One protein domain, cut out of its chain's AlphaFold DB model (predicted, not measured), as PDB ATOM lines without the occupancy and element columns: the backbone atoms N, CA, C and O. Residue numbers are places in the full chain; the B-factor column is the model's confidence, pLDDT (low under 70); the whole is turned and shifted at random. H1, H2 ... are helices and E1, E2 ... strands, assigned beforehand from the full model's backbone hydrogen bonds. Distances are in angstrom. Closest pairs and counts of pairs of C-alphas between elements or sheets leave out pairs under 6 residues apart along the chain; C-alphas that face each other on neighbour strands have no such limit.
ATOM      1  N   SER A 233       6.594  46.578  53.366       85.69
ATOM      2  CA  SER A 233       5.172  46.946  53.312       85.69
ATOM      3  C   SER A 233       4.977  48.463  53.324       85.69
ATOM      4  O   SER A 233       5.831  49.199  53.815       85.69
ATOM      5  N   GLN A 234       3.824  48.949  52.858       88.19
ATOM      6  CA  GLN A 234       3.483  50.368  53.012       88.19
ATOM      7  C   GLN A 234       3.490  50.810  54.483       88.19
ATOM      8  O   GLN A 234       3.945  51.906  54.798       88.19
ATOM      9  N   GLU A 235       2.996  49.957  55.381       85.69
ATOM     10  CA  GLU A 235       2.992  50.215  56.822       85.69
ATOM     11  C   GLU A 235       4.415  50.373  57.365       85.69
ATOM     12  O   GLU A 235       4.702  51.313  58.096       85.69
ATOM     13  N   GLU A 236       5.324  49.493  56.958       87.75
ATOM     14  CA  GLU A 236       6.734  49.557  57.331       87.75
ATOM     15  C   GLU A 236       7.401  50.838  56.821       87.75
ATOM     16  O   GLU A 236       8.078  51.520  57.592       87.75
ATOM     17  N   VAL A 237       7.140  51.227  55.565       91.94
ATOM     18  CA  VAL A 237       7.603  52.515  55.028       91.94
ATOM     19  C   VAL A 237       7.055  53.665  55.868       91.94
ATOM     20  O   VAL A 237       7.815  54.544  56.248       91.94
ATOM     21  N   PHE A 238       5.772  53.669  56.229       91.62
ATOM     22  CA  PHE A 238       5.197  54.738  57.054       91.62
ATOM     23  C   PHE A 238       5.770  54.775  58.472       91.62
ATOM     24  O   PHE A 238       5.977  55.864  59.008       91.62
ATOM     25  N   ASN A 239       6.056  53.616  59.062       89.75
ATOM     26  CA  ASN A 239       6.642  53.517  60.396       89.75
ATOM     27  C   ASN A 239       8.091  54.025  60.433       89.75
ATOM     28  O   ASN A 239       8.486  54.639  61.421       89.75
ATOM     29  N   ILE A 240       8.868  53.788  59.371       92.69
ATOM     30  CA  ILE A 240      10.288  54.167  59.301       92.69
ATOM     31  C   ILE A 240      10.469  55.566  58.693       92.69
ATOM     32  O   ILE A 240      11.135  56.415  59.275       92.69
ATOM     33  N   GLN A 241       9.873  55.818  57.528       94.00
ATOM     34  CA  GLN A 241      10.016  57.061  56.758       94.00
ATOM     35  C   GLN A 241       9.093  58.182  57.252       94.00
ATOM     36  O   GLN A 241       9.403  59.362  57.092       94.00
ATOM     37  N   GLY A 242       7.935  57.829  57.814       92.94
ATOM     38  CA  GLY A 242       6.877  58.774  58.157       92.94
ATOM     39  C   GLY A 242       5.879  59.024  57.022       92.94
ATOM     40  O   GLY A 242       5.824  58.319  56.010       92.94
ATOM     41  N   THR A 243       5.036  60.041  57.210       94.38
ATOM     42  CA  THR A 243       3.932  60.359  56.289       94.38
ATOM     43  C   THR A 243       4.449  61.016  55.000       94.38
ATOM     44  O   THR A 243       5.172  62.009  55.093       94.38
ATOM     45  N   PRO A 244       4.074  60.520  53.806       96.31
ATOM     46  CA  PRO A 244       4.460  61.140  52.539       96.31
ATOM     47  C   PRO A 244       3.818  62.517  52.358       96.31
ATOM     48  O   PRO A 244       2.702  62.766  52.815       96.31
ATOM     49  N   THR A 245       4.490  63.402  51.620       96.94
ATOM     50  CA  THR A 245       3.959  64.730  51.272       96.94
ATOM     51  C   THR A 245       2.755  64.625  50.341       96.94
ATOM     52  O   THR A 245       1.833  65.441  50.403       96.94
ATOM     53  N   ARG A 246       2.740  63.603  49.479       96.12
ATOM     54  CA  ARG A 246       1.627  63.287  48.582       96.12
ATOM     55  C   ARG A 246       1.602  61.797  48.283       96.12
ATOM     56  O   ARG A 246       2.635  61.151  48.205       96.12
ATOM     57  N   THR A 247       0.415  61.260  48.039       94.69
ATOM     58  CA  THR A 247       0.242  59.919  47.471       94.69
ATOM     59  C   THR A 247      -0.491  60.028  46.138       94.69
ATOM     60  O   THR A 247      -1.418  60.829  46.006       94.69
ATOM     61  N   SER A 248      -0.079  59.246  45.146       93.88
ATOM     62  CA  SER A 248      -0.777  59.096  43.866       93.88
ATOM     63  C   SER A 248      -1.006  57.624  43.567       93.88
ATOM     64  O   SER A 248      -0.117  56.810  43.788       93.88
ATOM     65  N   THR A 249      -2.170  57.283  43.026       93.62
ATOM     66  CA  THR A 249      -2.528  55.899  42.695       93.62
ATOM     67  C   THR A 249      -2.917  55.817  41.229       93.62
ATOM     68  O   THR A 249      -3.705  56.635  40.748       93.62
ATOM     69  N   PHE A 250      -2.377  54.830  40.524       84.75
ATOM     70  CA  PHE A 250      -2.741  54.521  39.150       84.75
ATOM     71  C   PHE A 250      -2.872  53.007  38.998       84.75
ATOM     72  O   PHE A 250      -1.899  52.282  39.177       84.75
ATOM     73  N   GLN A 251      -4.080  52.543  38.664       86.19
ATOM     74  CA  GLN A 251      -4.421  51.116  38.649       86.19
ATOM     75  C   GLN A 251      -4.111  50.457  40.007       86.19
ATOM     76  O   GLN A 251      -4.690  50.854  41.017       86.19
ATOM     77  N   ASP A 252      -3.222  49.471  40.033       81.12
ATOM     78  CA  ASP A 252      -2.755  48.726  41.205       81.12
ATOM     79  C   ASP A 252      -1.443  49.272  41.798       81.12
ATOM     80  O   ASP A 252      -0.968  48.766  42.819       81.12
ATOM     81  N   ALA A 253      -0.877  50.319  41.188       86.81
ATOM     82  CA  ALA A 253       0.350  50.960  41.635       86.81
ATOM     83  C   ALA A 253       0.069  52.208  42.489       86.81
ATOM     84  O   ALA A 253      -0.743  53.072  42.142       86.81
ATOM     85  N   VAL A 254       0.794  52.329  43.599       94.00
ATOM     86  CA  VAL A 254       0.781  53.488  44.496       94.00
ATOM     87  C   VAL A 254       2.164  54.129  44.482       94.00
ATOM     88  O   VAL A 254       3.168  53.451  44.659       94.00
ATOM     89  N   THR A 255       2.235  55.441  44.297       96.69
ATOM     90  CA  THR A 255       3.465  56.221  44.456       96.69
ATOM     91  C   THR A 255       3.323  57.144  45.655       96.69
ATOM     92  O   THR A 255       2.439  58.005  45.691       96.69
ATOM     93  N   LEU A 256       4.208  56.971  46.626       97.56
ATOM     94  CA  LEU A 256       4.387  57.863  47.761       97.56
ATOM     95  C   LEU A 256       5.445  58.894  47.380       97.56
ATOM     96  O   LEU A 256       6.505  58.531  46.878       97.56
ATOM     97  N   HIS A 257       5.157  60.168  47.605       97.69
ATOM     98  CA  HIS A 257       6.064  61.277  47.325       97.69
ATOM     99  C   HIS A 257       6.602  61.804  48.651       97.69
ATOM    100  O   HIS A 257       5.828  62.063  49.575       97.69
ATOM    101  N   TYR A 258       7.916  61.973  48.727       97.19
ATOM    102  CA  TYR A 258       8.642  62.583  49.833       97.19
ATOM    103  C   TYR A 258       9.503  63.694  49.238       97.19
ATOM    104  O   TYR A 258      10.662  63.485  48.892       97.19
ATOM    105  N   GLU A 259       8.894  64.869  49.072       95.06
ATOM    106  CA  GLU A 259       9.477  65.980  48.304       95.06
ATOM    107  C   GLU A 259       9.745  65.558  46.847       95.06
ATOM    108  O   GLU A 259       8.788  65.196  46.160       95.06
ATOM    109  N   ASP A 260      11.003  65.589  46.397       95.25
ATOM    110  CA  ASP A 260      11.413  65.166  45.049       95.25
ATOM    111  C   ASP A 260      11.766  63.670  44.964       95.25
ATOM    112  O   ASP A 260      11.968  63.146  43.871       95.25
ATOM    113  N   SER A 261      11.805  62.966  46.099       97.81
ATOM    114  CA  SER A 261      11.976  61.512  46.128       97.81
ATOM    115  C   SER A 261      10.633  60.793  46.068       97.81
ATOM    116  O   SER A 261       9.606  61.286  46.550       97.81
ATOM    117  N   ILE A 262      10.636  59.577  45.527       97.81
ATOM    118  CA  ILE A 262       9.434  58.749  45.420       97.81
ATOM    119  C   ILE A 262       9.677  57.307  45.853       97.81
ATOM    120  O   ILE A 262      10.757  56.752  45.672       97.81
ATOM    121  N   VAL A 263       8.625  56.674  46.366       97.44
ATOM    122  CA  VAL A 263       8.558  55.232  46.633       97.44
ATOM    123  C   VAL A 263       7.382  54.661  45.853       97.44
ATOM    124  O   VAL A 263       6.269  55.182  45.928       97.44
ATOM    125  N   GLN A 264       7.616  53.601  45.088       95.00
ATOM    126  CA  GLN A 264       6.616  52.941  44.253       95.00
ATOM    127  C   GLN A 264       6.228  51.602  44.868       95.00
ATOM    128  O   GLN A 264       7.091  50.788  45.201       95.00
ATOM    129  N   LEU A 265       4.926  51.358  44.985       90.88
ATOM    130  CA  LEU A 265       4.358  50.145  45.543       90.88
ATOM    131  C   LEU A 265       3.393  49.486  44.565       90.88
ATOM    132  O   LEU A 265       2.616  50.169  43.902       90.88
ATOM    133  N   ILE A 266       3.397  48.157  44.537       84.25
ATOM    134  CA  ILE A 266       2.392  47.324  43.863       84.25
ATOM    135  C   ILE A 266       1.929  46.285  44.879       84.25
ATOM    136  O   ILE A 266       2.754  45.665  45.548       84.25
ATOM    137  N   GLY A 267       0.614  46.110  45.040       77.94
ATOM    138  CA  GLY A 267       0.076  45.109  45.971       77.94
ATOM    139  C   GLY A 267       0.581  45.274  47.413       77.94
ATOM    140  O   GLY A 267       0.898  44.284  48.068       77.94
ATOM    141  N   ASN A 268       0.691  46.523  47.894       81.75
ATOM    142  CA  ASN A 268       1.196  46.897  49.228       81.75
ATOM    143  C   ASN A 268       2.700  46.637  49.472       81.75
ATOM    144  O   ASN A 268       3.161  46.705  50.611       81.75
ATOM    145  N   ARG A 269       3.474  46.345  48.422       85.19
ATOM    146  CA  ARG A 269       4.916  46.070  48.506       85.19
ATOM    147  C   ARG A 269       5.706  47.101  47.732       85.19
ATOM    148  O   ARG A 269       5.340  47.406  46.601       85.19
ATOM    149  N   VAL A 270       6.804  47.588  48.304       90.06
ATOM    150  CA  VAL A 270       7.741  48.456  47.586       90.06
ATOM    151  C   VAL A 270       8.391  47.680  46.441       90.06
ATOM    152  O   VAL A 270       9.009  46.642  46.663       90.06
ATOM    153  N   VAL A 271       8.272  48.195  45.220       87.00
ATOM    154  CA  VAL A 271       8.855  47.606  44.000       87.00
ATOM    155  C   VAL A 271       9.912  48.492  43.349       87.00
ATOM    156  O   VAL A 271      10.603  48.044  42.440       87.00
ATOM    157  N   GLY A 272      10.023  49.744  43.788       92.94
ATOM    158  CA  GLY A 272      10.973  50.710  43.258       92.94
ATOM    159  C   GLY A 272      10.973  51.995  44.073       92.94
ATOM    160  O   GLY A 272      10.068  52.247  44.872       92.94
ATOM    161  N   TYR A 273      11.996  52.809  43.871       96.69
ATOM    162  CA  TYR A 273      12.128  54.127  44.477       96.69
ATOM    163  C   TYR A 273      13.067  54.997  43.645       96.69
ATOM    164  O   TYR A 273      13.853  54.499  42.843       96.69
ATOM    165  N   ASP A 274      13.005  56.297  43.886       96.88
ATOM    166  CA  ASP A 274      13.976  57.270  43.407       96.88
ATOM    167  C   ASP A 274      14.302  58.194  44.581       96.88
ATOM    168  O   ASP A 274      13.401  58.825  45.139       96.88
ATOM    169  N   ASN A 275      15.569  58.212  44.999       96.50
ATOM    170  CA  ASN A 275      16.050  59.006  46.123       96.50
ATOM    171  C   ASN A 275      16.765  60.285  45.658       96.50
ATOM    172  O   ASN A 275      17.810  60.644  46.201       96.50
ATOM    173  N   THR A 276      16.224  60.974  44.648       93.88
ATOM    174  CA  THR A 276      16.793  62.223  44.109       93.88
ATOM    175  C   THR A 276      17.065  63.276  45.192       93.88
ATOM    176  O   THR A 276      18.080  63.969  45.124       93.88
ATOM    177  N   ALA A 277      16.213  63.387  46.219       93.94
ATOM    178  CA  ALA A 277      16.413  64.347  47.311       93.94
ATOM    179  C   ALA A 277      17.340  63.836  48.434       93.94
ATOM    180  O   ALA A 277      17.653  64.588  49.356       93.94
ATOM    181  N   GLY A 278      17.763  62.567  48.402       95.12
ATOM    182  CA  GLY A 278      18.600  61.964  49.448       95.12
ATOM    183  C   GLY A 278      17.912  61.829  50.813       95.12
ATOM    184  O   GLY A 278      18.589  61.670  51.827       95.12
ATOM    185  N   ASN A 279      16.582  61.923  50.861       95.88
ATOM    186  CA  ASN A 279      15.775  61.943  52.084       95.88
ATOM    187  C   ASN A 279      15.109  60.589  52.409       95.88
ATOM    188  O   ASN A 279      14.494  60.452  53.469       95.88
ATOM    189  N   LEU A 280      15.219  59.583  51.532       97.06
ATOM    190  CA  LEU A 280      14.699  58.240  51.790       97.06
ATOM    191  C   LEU A 280      15.631  57.444  52.716       97.06
ATOM    192  O   LEU A 280      16.830  57.323  52.472       97.06
ATOM    193  N   LEU A 281      15.048  56.842  53.751       95.56
ATOM    194  CA  LEU A 281      15.673  55.925  54.705       95.56
ATOM    195  C   LEU A 281      15.666  54.493  54.149       95.56
ATOM    196  O   LEU A 281      15.040  53.592  54.705       95.56
ATOM    197  N   ILE A 282      16.336  54.305  53.016       93.25
ATOM    198  CA  ILE A 282      16.391  53.049  52.261       93.25
ATOM    199  C   ILE A 282      17.748  52.368  52.429       93.25
ATOM    200  O   ILE A 282      18.790  53.024  52.431       93.25
ATOM    201  N   SER A 283      17.745  51.043  52.552       90.12
ATOM    202  CA  SER A 283      18.948  50.216  52.494       90.12
ATOM    203  C   SER A 283      18.711  48.972  51.643       90.12
ATOM    204  O   SER A 283      17.689  48.302  51.774       90.12
ATOM    205  N   MET A 284      19.669  48.660  50.771       85.81
ATOM    206  CA  MET A 284      19.632  47.495  49.880       85.81
ATOM    207  C   MET A 284      20.729  46.485  50.232       85.81
ATOM    208  O   MET A 284      21.419  45.975  49.355       85.81
ATOM    209  N   VAL A 285      20.906  46.186  51.522       78.38
ATOM    210  CA  VAL A 285      21.826  45.125  51.959       78.38
ATOM    211  C   VAL A 285      21.154  43.762  51.735       78.38
ATOM    212  O   VAL A 285      20.097  43.506  52.328       78.38
ATOM    213  N   PRO A 286      21.716  42.879  50.887       70.50
ATOM    214  CA  PRO A 286      21.111  41.578  50.638       70.50
ATOM    215  C   PRO A 286      21.202  40.700  51.889       70.50
ATOM    216  O   PRO A 286      22.214  40.686  52.591       70.50
ATOM    217  N   ALA A 287      20.137  39.947  52.175       63.28
ATOM    218  CA  ALA A 287      20.046  39.137  53.394       63.28
ATOM    219  C   ALA A 287      21.100  38.017  53.480       63.28
ATOM    220  O   ALA A 287      21.399  37.522  54.566       63.28
ATOM    221  N   THR A 288      21.675  37.634  52.342       56.69
ATOM    222  CA  THR A 288      22.722  36.615  52.189       56.69
ATOM    223  C   THR A 288      24.152  37.167  52.301       56.69
ATOM    224  O   THR A 288      25.091  36.376  52.395       56.69
ATOM    225  N   ALA A 289      24.346  38.494  52.393       51.34
ATOM    226  CA  ALA A 289      25.675  39.131  52.420       51.34
ATOM    227  C   ALA A 289      26.549  38.775  53.637       51.34
ATOM    228  O   ALA A 289      27.737  39.086  53.656       51.34
ATOM    229  N   GLN A 290      25.992  38.149  54.674       48.47
ATOM    230  CA  GLN A 290      26.707  37.906  55.931       48.47
ATOM    231  C   GLN A 290      27.637  36.678  55.885       48.47
ATOM    232  O   GLN A 290      28.410  36.477  56.821       48.47
ATOM    233  N   SER A 291      27.595  35.864  54.821       44.53
ATOM    234  CA  SER A 291      28.326  34.580  54.760       44.53
ATOM    235  C   SER A 291      29.165  34.366  53.494       44.53
ATOM    236  O   SER A 291      29.912  33.392  53.422       44.53
ATOM    237  N   GLN A 292      29.077  35.259  52.507       51.78
ATOM    238  CA  GLN A 292      29.829  35.161  51.253       51.78
ATOM    239  C   GLN A 292      31.253  35.725  51.410       51.78
ATOM    240  O   GLN A 292      31.468  36.738  52.079       51.78
ATOM    241  N   ALA A 293      32.239  35.106  50.747       52.88
ATOM    242  CA  ALA A 293      33.491  35.796  50.440       52.88
ATOM    243  C   ALA A 293      33.142  37.073  49.659       52.88
ATOM    244  O   ALA A 293      32.253  37.033  48.813       52.88
ATOM    245  N   ALA A 294      33.783  38.203  49.968       57.72
ATOM    246  CA  ALA A 294      33.476  39.473  49.319       57.72
ATOM    247  C   ALA A 294      33.629  39.332  47.796       57.72
ATOM    248  O   ALA A 294      34.752  39.266  47.290       57.72
ATOM    249  N   VAL A 295      32.506  39.249  47.079       66.06
ATOM    250  CA  VAL A 295      32.487  39.391  45.625       66.06
ATOM    251  C   VAL A 295      32.984  40.805  45.362       66.06
ATOM    252  O   VAL A 295      32.381  41.761  45.828       66.06
ATOM    253  N   SER A 296      34.145  40.943  44.725       76.69
ATOM    254  CA  SER A 296      34.763  42.252  44.468       76.69
ATOM    255  C   SER A 296      34.431  42.806  43.087       76.69
ATOM    256  O   SER A 296      34.796  43.939  42.795       76.69
ATOM    257  N   THR A 297      33.830  41.983  42.226       83.44
ATOM    258  CA  THR A 297      33.484  42.311  40.841       83.44
ATOM    259  C   THR A 297      32.310  41.462  40.364       83.44
ATOM    260  O   THR A 297      32.188  40.312  40.785       83.44
ATOM    261  N   TRP A 298      31.513  41.970  39.428       89.19
ATOM    262  CA  TRP A 298      30.414  41.239  38.784       89.19
ATOM    263  C   TRP A 298      30.475  41.338  37.251       89.19
ATOM    264  O   TRP A 298      31.231  42.137  36.690       89.19
ATOM    265  N   SER A 299      29.678  40.522  36.554       85.56
ATOM    266  CA  SER A 299      29.633  40.478  35.087       85.56
ATOM    267  C   SER A 299      28.202  40.339  34.539       85.56
ATOM    268  O   SER A 299      27.207  40.351  35.268       85.56
ATOM    269  N   ILE A 300      28.064  40.256  33.212       84.06
ATOM    270  CA  ILE A 300      26.769  39.957  32.589       84.06
ATOM    271  C   ILE A 300      26.302  38.569  33.042       84.06
ATOM    272  O   ILE A 300      27.035  37.585  32.951       84.06
ATOM    273  N   GLY A 301      25.046  38.487  33.478       79.50
ATOM    274  CA  GLY A 301      24.455  37.288  34.063       79.50
ATOM    275  C   GLY A 301      24.500  37.247  35.590       79.50
ATOM    276  O   GLY A 301      23.847  36.371  36.154       79.50
ATOM    277  N   SER A 302      25.189  38.190  36.247       83.31
ATOM    278  CA  SER A 302      25.197  38.288  37.709       83.31
ATOM    279  C   SER A 302      23.812  38.594  38.294       83.31
ATOM    280  O   SER A 302      22.939  39.154  37.621       83.31
ATOM    281  N   SER A 303      23.598  38.213  39.552       84.56
ATOM    282  CA  SER A 303      22.377  38.488  40.309       84.56
ATOM    283  C   SER A 303      22.367  39.907  40.891       84.56
ATOM    284  O   SER A 303      23.366  40.627  40.889       84.56
ATOM    285  N   ARG A 304      21.213  40.328  41.421       86.62
ATOM    286  CA  ARG A 304      21.094  41.597  42.162       86.62
ATOM    287  C   ARG A 304      21.974  41.606  43.405       86.62
ATOM    288  O   ARG A 304      22.580  42.629  43.702       86.62
ATOM    289  N   ALA A 305      22.006  40.486  44.124       81.25
ATOM    290  CA  ALA A 305      22.780  40.356  45.347       81.25
ATOM    291  C   ALA A 305      24.277  40.466  45.049       81.25
ATOM    292  O   ALA A 305      24.958  41.211  45.742       81.25
ATOM    293  N   GLU A 306      24.761  39.826  43.978       83.00
ATOM    294  CA  GLU A 306      26.164  39.928  43.548       83.00
ATOM    295  C   GLU A 306      26.555  41.367  43.195       83.00
ATOM    296  O   GLU A 306      27.588  41.848  43.654       83.00
ATOM    297  N   VAL A 307      25.708  42.084  42.442       88.62
ATOM    298  CA  VAL A 307      25.946  43.503  42.121       88.62
ATOM    299  C   VAL A 307      26.009  44.338  43.401       88.62
ATOM    300  O   VAL A 307      26.969  45.066  43.615       88.62
ATOM    301  N   LEU A 308      25.023  44.214  44.290       87.81
ATOM    302  CA  LEU A 308      24.973  45.002  45.528       87.81
ATOM    303  C   LEU A 308      26.114  44.663  46.495       87.81
ATOM    304  O   LEU A 308      26.608  45.542  47.198       87.81
ATOM    305  N   GLN A 309      26.545  43.404  46.531       83.19
ATOM    306  CA  GLN A 309      27.668  42.973  47.354       83.19
ATOM    307  C   GLN A 309      28.997  43.525  46.829       83.19
ATOM    308  O   GLN A 309      29.844  43.916  47.632       83.19
ATOM    309  N   ALA A 310      29.173  43.566  45.510       86.69
ATOM    310  CA  ALA A 310      30.377  44.087  44.881       86.69
ATOM    311  C   ALA A 310      30.474  45.613  44.972       86.69
ATOM    312  O   ALA A 310      31.518  46.130  45.368       86.69
ATOM    313  N   GLU A 311      29.372  46.322  44.713       88.88
ATOM    314  CA  GLU A 311      29.333  47.785  44.826       88.88
ATOM    315  C   GLU A 311      29.381  48.263  46.284       88.88
ATOM    316  O   GLU A 311      29.873  49.352  46.552       88.88
ATOM    317  N   GLN A 312      28.890  47.464  47.243       86.06
ATOM    318  CA  GLN A 312      28.793  47.820  48.672       86.06
ATOM    319  C   GLN A 312      28.042  49.137  48.943       86.06
ATOM    320  O   GLN A 312      28.188  49.751  50.001       86.06
ATOM    321  N   GLU A 313      27.190  49.550  48.007       86.81
ATOM    322  CA  GLU A 313      26.423  50.788  48.056       86.81
ATOM    323  C   GLU A 313      24.937  50.524  47.788       86.81
ATOM    324  O   GLU A 313      24.552  49.588  47.085       86.81
ATOM    325  N   THR A 314      24.068  51.360  48.366       90.56
ATOM    326  CA  THR A 314      22.629  51.326  48.064       90.56
ATOM    327  C   THR A 314      22.370  52.152  46.801       90.56
ATOM    328  O   THR A 314      22.780  53.313  46.766       90.56
ATOM    329  N   PRO A 315      21.666  51.611  45.786       94.38
ATOM    330  CA  PRO A 315      21.332  52.363  44.586       94.38
ATOM    331  C   PRO A 315      20.600  53.663  44.923       94.38
ATOM    332  O   PRO A 315      19.735  53.711  45.799       94.38
ATOM    333  N   THR A 316      20.906  54.721  44.188       94.75
ATOM    334  CA  THR A 316      20.200  56.008  44.261       94.75
ATOM    335  C   THR A 316      18.761  55.910  43.758       94.75
ATOM    336  O   THR A 316      17.880  56.595  44.275       94.75
ATOM    337  N   ALA A 317      18.499  55.012  42.809       96.00
ATOM    338  CA  ALA A 317      17.157  54.678  42.361       96.00
ATOM    339  C   ALA A 317      17.075  53.208  41.936       96.00
ATOM    340  O   ALA A 317      18.053  52.604  41.485       96.00
ATOM    341  N   VAL A 318      15.881  52.641  42.086       95.31
ATOM    342  CA  VAL A 318      15.506  51.326  41.572       95.31
ATOM    343  C   VAL A 318      14.194  51.480  40.826       95.31
ATOM    344  O   VAL A 318      13.177  51.858  41.409       95.31
ATOM    345  N   SER A 319      14.196  51.160  39.535       93.06
ATOM    346  CA  SER A 319      12.993  51.207  38.703       93.06
ATOM    347  C   SER A 319      12.657  49.833  38.141       93.06
ATOM    348  O   SER A 319      13.530  49.124  37.644       93.06
ATOM    349  N   ARG A 320      11.372  49.465  38.186       88.31
ATOM    350  CA  ARG A 320      10.870  48.175  37.701       88.31
ATOM    351  C   ARG A 320       9.787  48.373  36.643       88.31
ATOM    352  O   ARG A 320       8.771  49.022  36.867       88.31
ATOM    353  N   LEU A 321      10.009  47.778  35.474       84.94
ATOM    354  CA  LEU A 321       9.161  47.833  34.284       84.94
ATOM    355  C   LEU A 321       8.790  46.412  33.858       84.94
ATOM    356  O   LEU A 321       9.371  45.826  32.938       84.94
ATOM    357  N   ASP A 322       7.772  45.873  34.524       78.62
ATOM    358  CA  ASP A 322       7.305  44.498  34.338       78.62
ATOM    359  C   ASP A 322       6.833  44.174  32.925       78.62
ATOM    360  O   ASP A 322       6.909  43.023  32.526       78.62
ATOM    361  N   ASN A 323       6.357  45.156  32.159       79.88
ATOM    362  CA  ASN A 323       5.900  44.913  30.787       79.88
ATOM    363  C   ASN A 323       7.059  44.627  29.822       79.88
ATOM    364  O   ASN A 323       6.849  44.028  28.775       79.88
ATOM    365  N   ASN A 324       8.278  45.043  30.181       83.06
ATOM    366  CA  ASN A 324       9.476  44.887  29.358       83.06
ATOM    367  C   ASN A 324      10.530  44.004  30.037       83.06
ATOM    368  O   ASN A 324      11.679  44.002  29.602       83.06
ATOM    369  N   CYS A 325      10.167  43.312  31.119       86.12
ATOM    370  CA  CYS A 325      11.052  42.496  31.954       86.12
ATOM    371  C   CYS A 325      12.300  43.256  32.382       86.12
ATOM    372  O   CYS A 325      13.379  42.675  32.403       86.12
ATOM    373  N   LYS A 326      12.187  44.568  32.583       90.31
ATOM    374  CA  LYS A 326      13.335  45.438  32.799       90.31
ATOM    375  C   LYS A 326      13.301  45.941  34.222       90.31
ATOM    376  O   LYS A 326      12.275  46.413  34.698       90.31
ATOM    377  N   GLU A 327      14.439  45.872  34.873       93.00
ATOM    378  CA  GLU A 327      14.691  46.564  36.121       93.00
ATOM    379  C   GLU A 327      16.036  47.266  36.021       93.00
ATOM    380  O   GLU A 327      16.931  46.789  35.324       93.00
ATOM    381  N   VAL A 328      16.158  48.428  36.648       95.25
ATOM    382  CA  VAL A 328      17.377  49.232  36.597       95.25
ATOM    383  C   VAL A 328      17.740  49.667  37.998       95.25
ATOM    384  O   VAL A 328      16.889  50.211  38.702       95.25
ATOM    385  N   PHE A 329      18.993  49.426  38.372       95.25
ATOM    386  CA  PHE A 329      19.618  50.010  39.553       95.25
ATOM    387  C   PHE A 329      20.511  51.160  39.105       95.25
ATOM    388  O   PHE A 329      21.364  50.984  38.231       95.25
ATOM    389  N   ASP A 330      20.304  52.326  39.700       94.94
ATOM    390  CA  ASP A 330      21.053  53.540  39.408       94.94
ATOM    391  C   ASP A 330      22.053  53.825  40.531       94.94
ATOM    392  O   ASP A 330      21.664  54.019  41.683       94.94
ATOM    393  N   PHE A 331      23.334  53.911  40.190       92.00
ATOM    394  CA  PHE A 331      24.435  54.279  41.084       92.00
ATOM    395  C   PHE A 331      24.992  55.640  40.637       92.00
ATOM    396  O   PHE A 331      26.078  55.749  40.064       92.00
ATOM    397  N   GLY A 332      24.182  56.692  40.800       87.44
ATOM    398  CA  GLY A 332      24.489  58.024  40.281       87.44
ATOM    399  C   GLY A 332      24.453  58.068  38.751       87.44
ATOM    400  O   GLY A 332      23.384  57.991  38.147       87.44
ATOM    401  N   ASN A 333      25.621  58.210  38.119       87.50
ATOM    402  CA  ASN A 333      25.740  58.245  36.653       87.50
ATOM    403  C   ASN A 333      25.818  56.845  36.029       87.50
ATOM    404  O   ASN A 333      25.549  56.685  34.839       87.50
ATOM    405  N   SER A 334      26.150  55.833  36.828       92.75
ATOM    406  CA  SER A 334      26.210  54.445  36.389       92.75
ATOM    407  C   SER A 334      24.861  53.751  36.550       92.75
ATOM    408  O   SER A 334      24.083  54.067  37.451       92.75
ATOM    409  N   LYS A 335      24.578  52.779  35.680       94.75
ATOM    410  CA  LYS A 335      23.317  52.029  35.676       94.75
ATOM    411  C   LYS A 335      23.573  50.553  35.436       94.75
ATOM    412  O   LYS A 335      24.351  50.200  34.551       94.75
ATOM    413  N   VAL A 336      22.848  49.695  36.141       95.12
ATOM    414  CA  VAL A 336      22.842  48.247  35.908       95.12
ATOM    415  C   VAL A 336      21.426  47.825  35.546       95.12
ATOM    416  O   VAL A 336      20.483  48.085  36.288       95.12
ATOM    417  N   THR A 337      21.261  47.211  34.376       93.75
ATOM    418  CA  THR A 337      19.965  46.750  33.870       93.75
ATOM    419  C   THR A 337      19.838  45.243  34.019       93.75
ATOM    420  O   THR A 337      20.590  44.462  33.424       93.75
ATOM    421  N   PHE A 338      18.799  44.840  34.736       91.25
ATOM    422  CA  PHE A 338      18.424  43.457  34.955       91.25
ATOM    423  C   PHE A 338      17.246  43.066  34.072       91.25
ATOM    424  O   PHE A 338      16.308  43.845  33.857       91.25
ATOM    425  N   ARG A 339      17.264  41.817  33.605       87.44
ATOM    426  CA  ARG A 339      16.098  41.159  33.018       87.44
ATOM    427  C   ARG A 339      15.897  39.811  33.664       87.44
ATOM    428  O   ARG A 339      16.822  39.006  33.718       87.44
ATOM    429  N   GLN A 340      14.690  39.581  34.186       81.88
ATOM    430  CA  GLN A 340      14.377  38.365  34.948       81.88
ATOM    431  C   GLN A 340      15.381  38.136  36.094       81.88
ATOM    432  O   GLN A 340      15.787  37.010  36.379       81.88
ATOM    433  N   GLY A 341      15.817  39.232  36.719       83.25
ATOM    434  CA  GLY A 341      16.748  39.233  37.841       83.25
ATOM    435  C   GLY A 341      18.212  38.958  37.545       83.25
ATOM    436  O   GLY A 341      18.965  38.807  38.501       83.25
ATOM    437  N   LEU A 342      18.616  38.909  36.275       85.56
ATOM    438  CA  LEU A 342      20.022  38.786  35.884       85.56
ATOM    439  C   LEU A 342      20.482  40.037  35.157       85.56
ATOM    440  O   LEU A 342      19.720  40.608  34.372       85.56
ATOM    441  N   VAL A 343      21.729  40.437  35.386       89.19
ATOM    442  CA  VAL A 343      22.361  41.537  34.659       89.19
ATOM    443  C   VAL A 343      22.382  41.211  33.167       89.19
ATOM    444  O   VAL A 343      22.855  40.156  32.751       89.19
ATOM    445  N   THR A 344      21.899  42.143  32.352       85.62
ATOM    446  CA  THR A 344      21.918  42.023  30.882       85.62
ATOM    447  C   THR A 344      22.621  43.175  30.185       85.62
ATOM    448  O   THR A 344      23.093  43.013  29.064       85.62
ATOM    449  N   GLU A 345      22.698  44.329  30.837       89.19
ATOM    450  CA  GLU A 345      23.294  45.543  30.294       89.19
ATOM    451  C   GLU A 345      23.766  46.417  31.456       89.19
ATOM    452  O   GLU A 345      23.185  46.381  32.543       89.19
ATOM    453  N   TYR A 346      24.802  47.218  31.227       93.12
ATOM    454  CA  TYR A 346      25.240  48.236  32.169       93.12
ATOM    455  C   TYR A 346      25.790  49.461  31.439       93.12
ATOM    456  O   TYR A 346      26.238  49.379  30.295       93.12
ATOM    457  N   ILE A 347      25.773  50.593  32.135       92.31
ATOM    458  CA  ILE A 347      26.438  51.838  31.757       92.31
ATOM    459  C   ILE A 347      27.354  52.194  32.925       92.31
ATOM    460  O   ILE A 347      26.876  52.314  34.051       92.31
ATOM    461  N   ASN A 348      28.655  52.337  32.673       90.06
ATOM    462  CA  ASN A 348      29.647  52.670  33.700       90.06
ATOM    463  C   ASN A 348      30.200  54.087  33.500       90.06
ATOM    464  O   ASN A 348      31.409  54.293  33.339       90.06
ATOM    465  N   ASP A 349      29.302  55.068  33.454       84.12
ATOM    466  CA  ASP A 349      29.678  56.464  33.265       84.12
ATOM    467  C   ASP A 349      30.282  57.010  34.567       84.12
ATOM    468  O   ASP A 349      29.611  57.157  35.585       84.12
TER     469      ASP A 349
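This is residues 233 to 349 of the 356 residues of an uncharacterized protein of Leptolyngbya sp. SIOISBB (UniProt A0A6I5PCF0). One long, strongly twisted antiparallel sheet is built of two similar halves side by side, E1 to E4 and E5 to E8, each with one short helix on the same face; the other face bears no named helix. The halves join through a short, splayed pairing of E4 with E5, and the long link of residues 275 to 303 leads from E4 to H2. The printed part has 117 residues, with two named helices and eight named strands in the order H1 E1 E2 E3 E4 H2 E5 E6 E7 E8, and the sheet's order is E1 E2 E3 E4 E5 E6 E7 E8. The class is mixed, helices and strands; the whole is compact, with a radius of gyration of the C-alphas of 14.7 A and spans of 39 by 30 by 26 A.

Start at H1, residues 234 to 241, which is on the sheet at a height of 8.4 A. Next come E1, residues 246 to 250, E2, 253 to 258, E3, 261 to 266, and E4, 269 to 274, a meander, each strand the antiparallel neighbour of the one before. The closest C-alphas of H1 and E4 are those of Gln 234 and Arg 269, 6.4 A apart. Look for N 248 and O 255 at 2.9 A between E1 and E2, N 256 and O 263 at 2.8 A between E2 and E3, and N 264 and O 272 at 2.8 A between E3 and E4. Past the long link find H2, residues 304 to 311, on the same face as H1, at a height of 6.5 A. A second meander follows: E5, residues 317 to 321, E6, 326 to 331, E7, 334 to 339, and E8, 342 to 347. The closest C-alphas of H2 and E8 are those of Arg 304 and Leu 342, 7.0 A apart. E4 and E5 are antiparallel at 123 degrees, with N 273 and O 318 at 2.9 A. Within the second meander, find N 319 and O 328 at 3.0 A, N 329 and O 336 at 2.9 A, and N 337 and O 345 at 2.8 A. H1 and H2 are apart, and in both every O i to N i+4 pair is within hydrogen-bond range.

Find C-alpha 234 at (3.483, 50.368, 53.012), where H1 begins; it is 10.1 A long, and H2 10.6 A. E1 and E5 measure 13.6 and 13.3 A, E2 and E6 16.5 and 16.4 A, E3 and E7 17.3 and 17.0 A, E4 and E8 15.3 and 15.1 A. E5 begins at C-alpha 317, (17.157, 54.678, 42.361), and E8 ends at C-alpha 347, (26.438, 51.838, 31.757).

The C-alphas of Gln 251 and Ala 293, the two farthest apart, are 42.6 A from each other. The printed part has no cut; the link from E4 to H2, 29 residues, is long, and the other links are tight. Mean pLDDT of the printed part is 87.0, and residues 287 to 295 of this model are under 70.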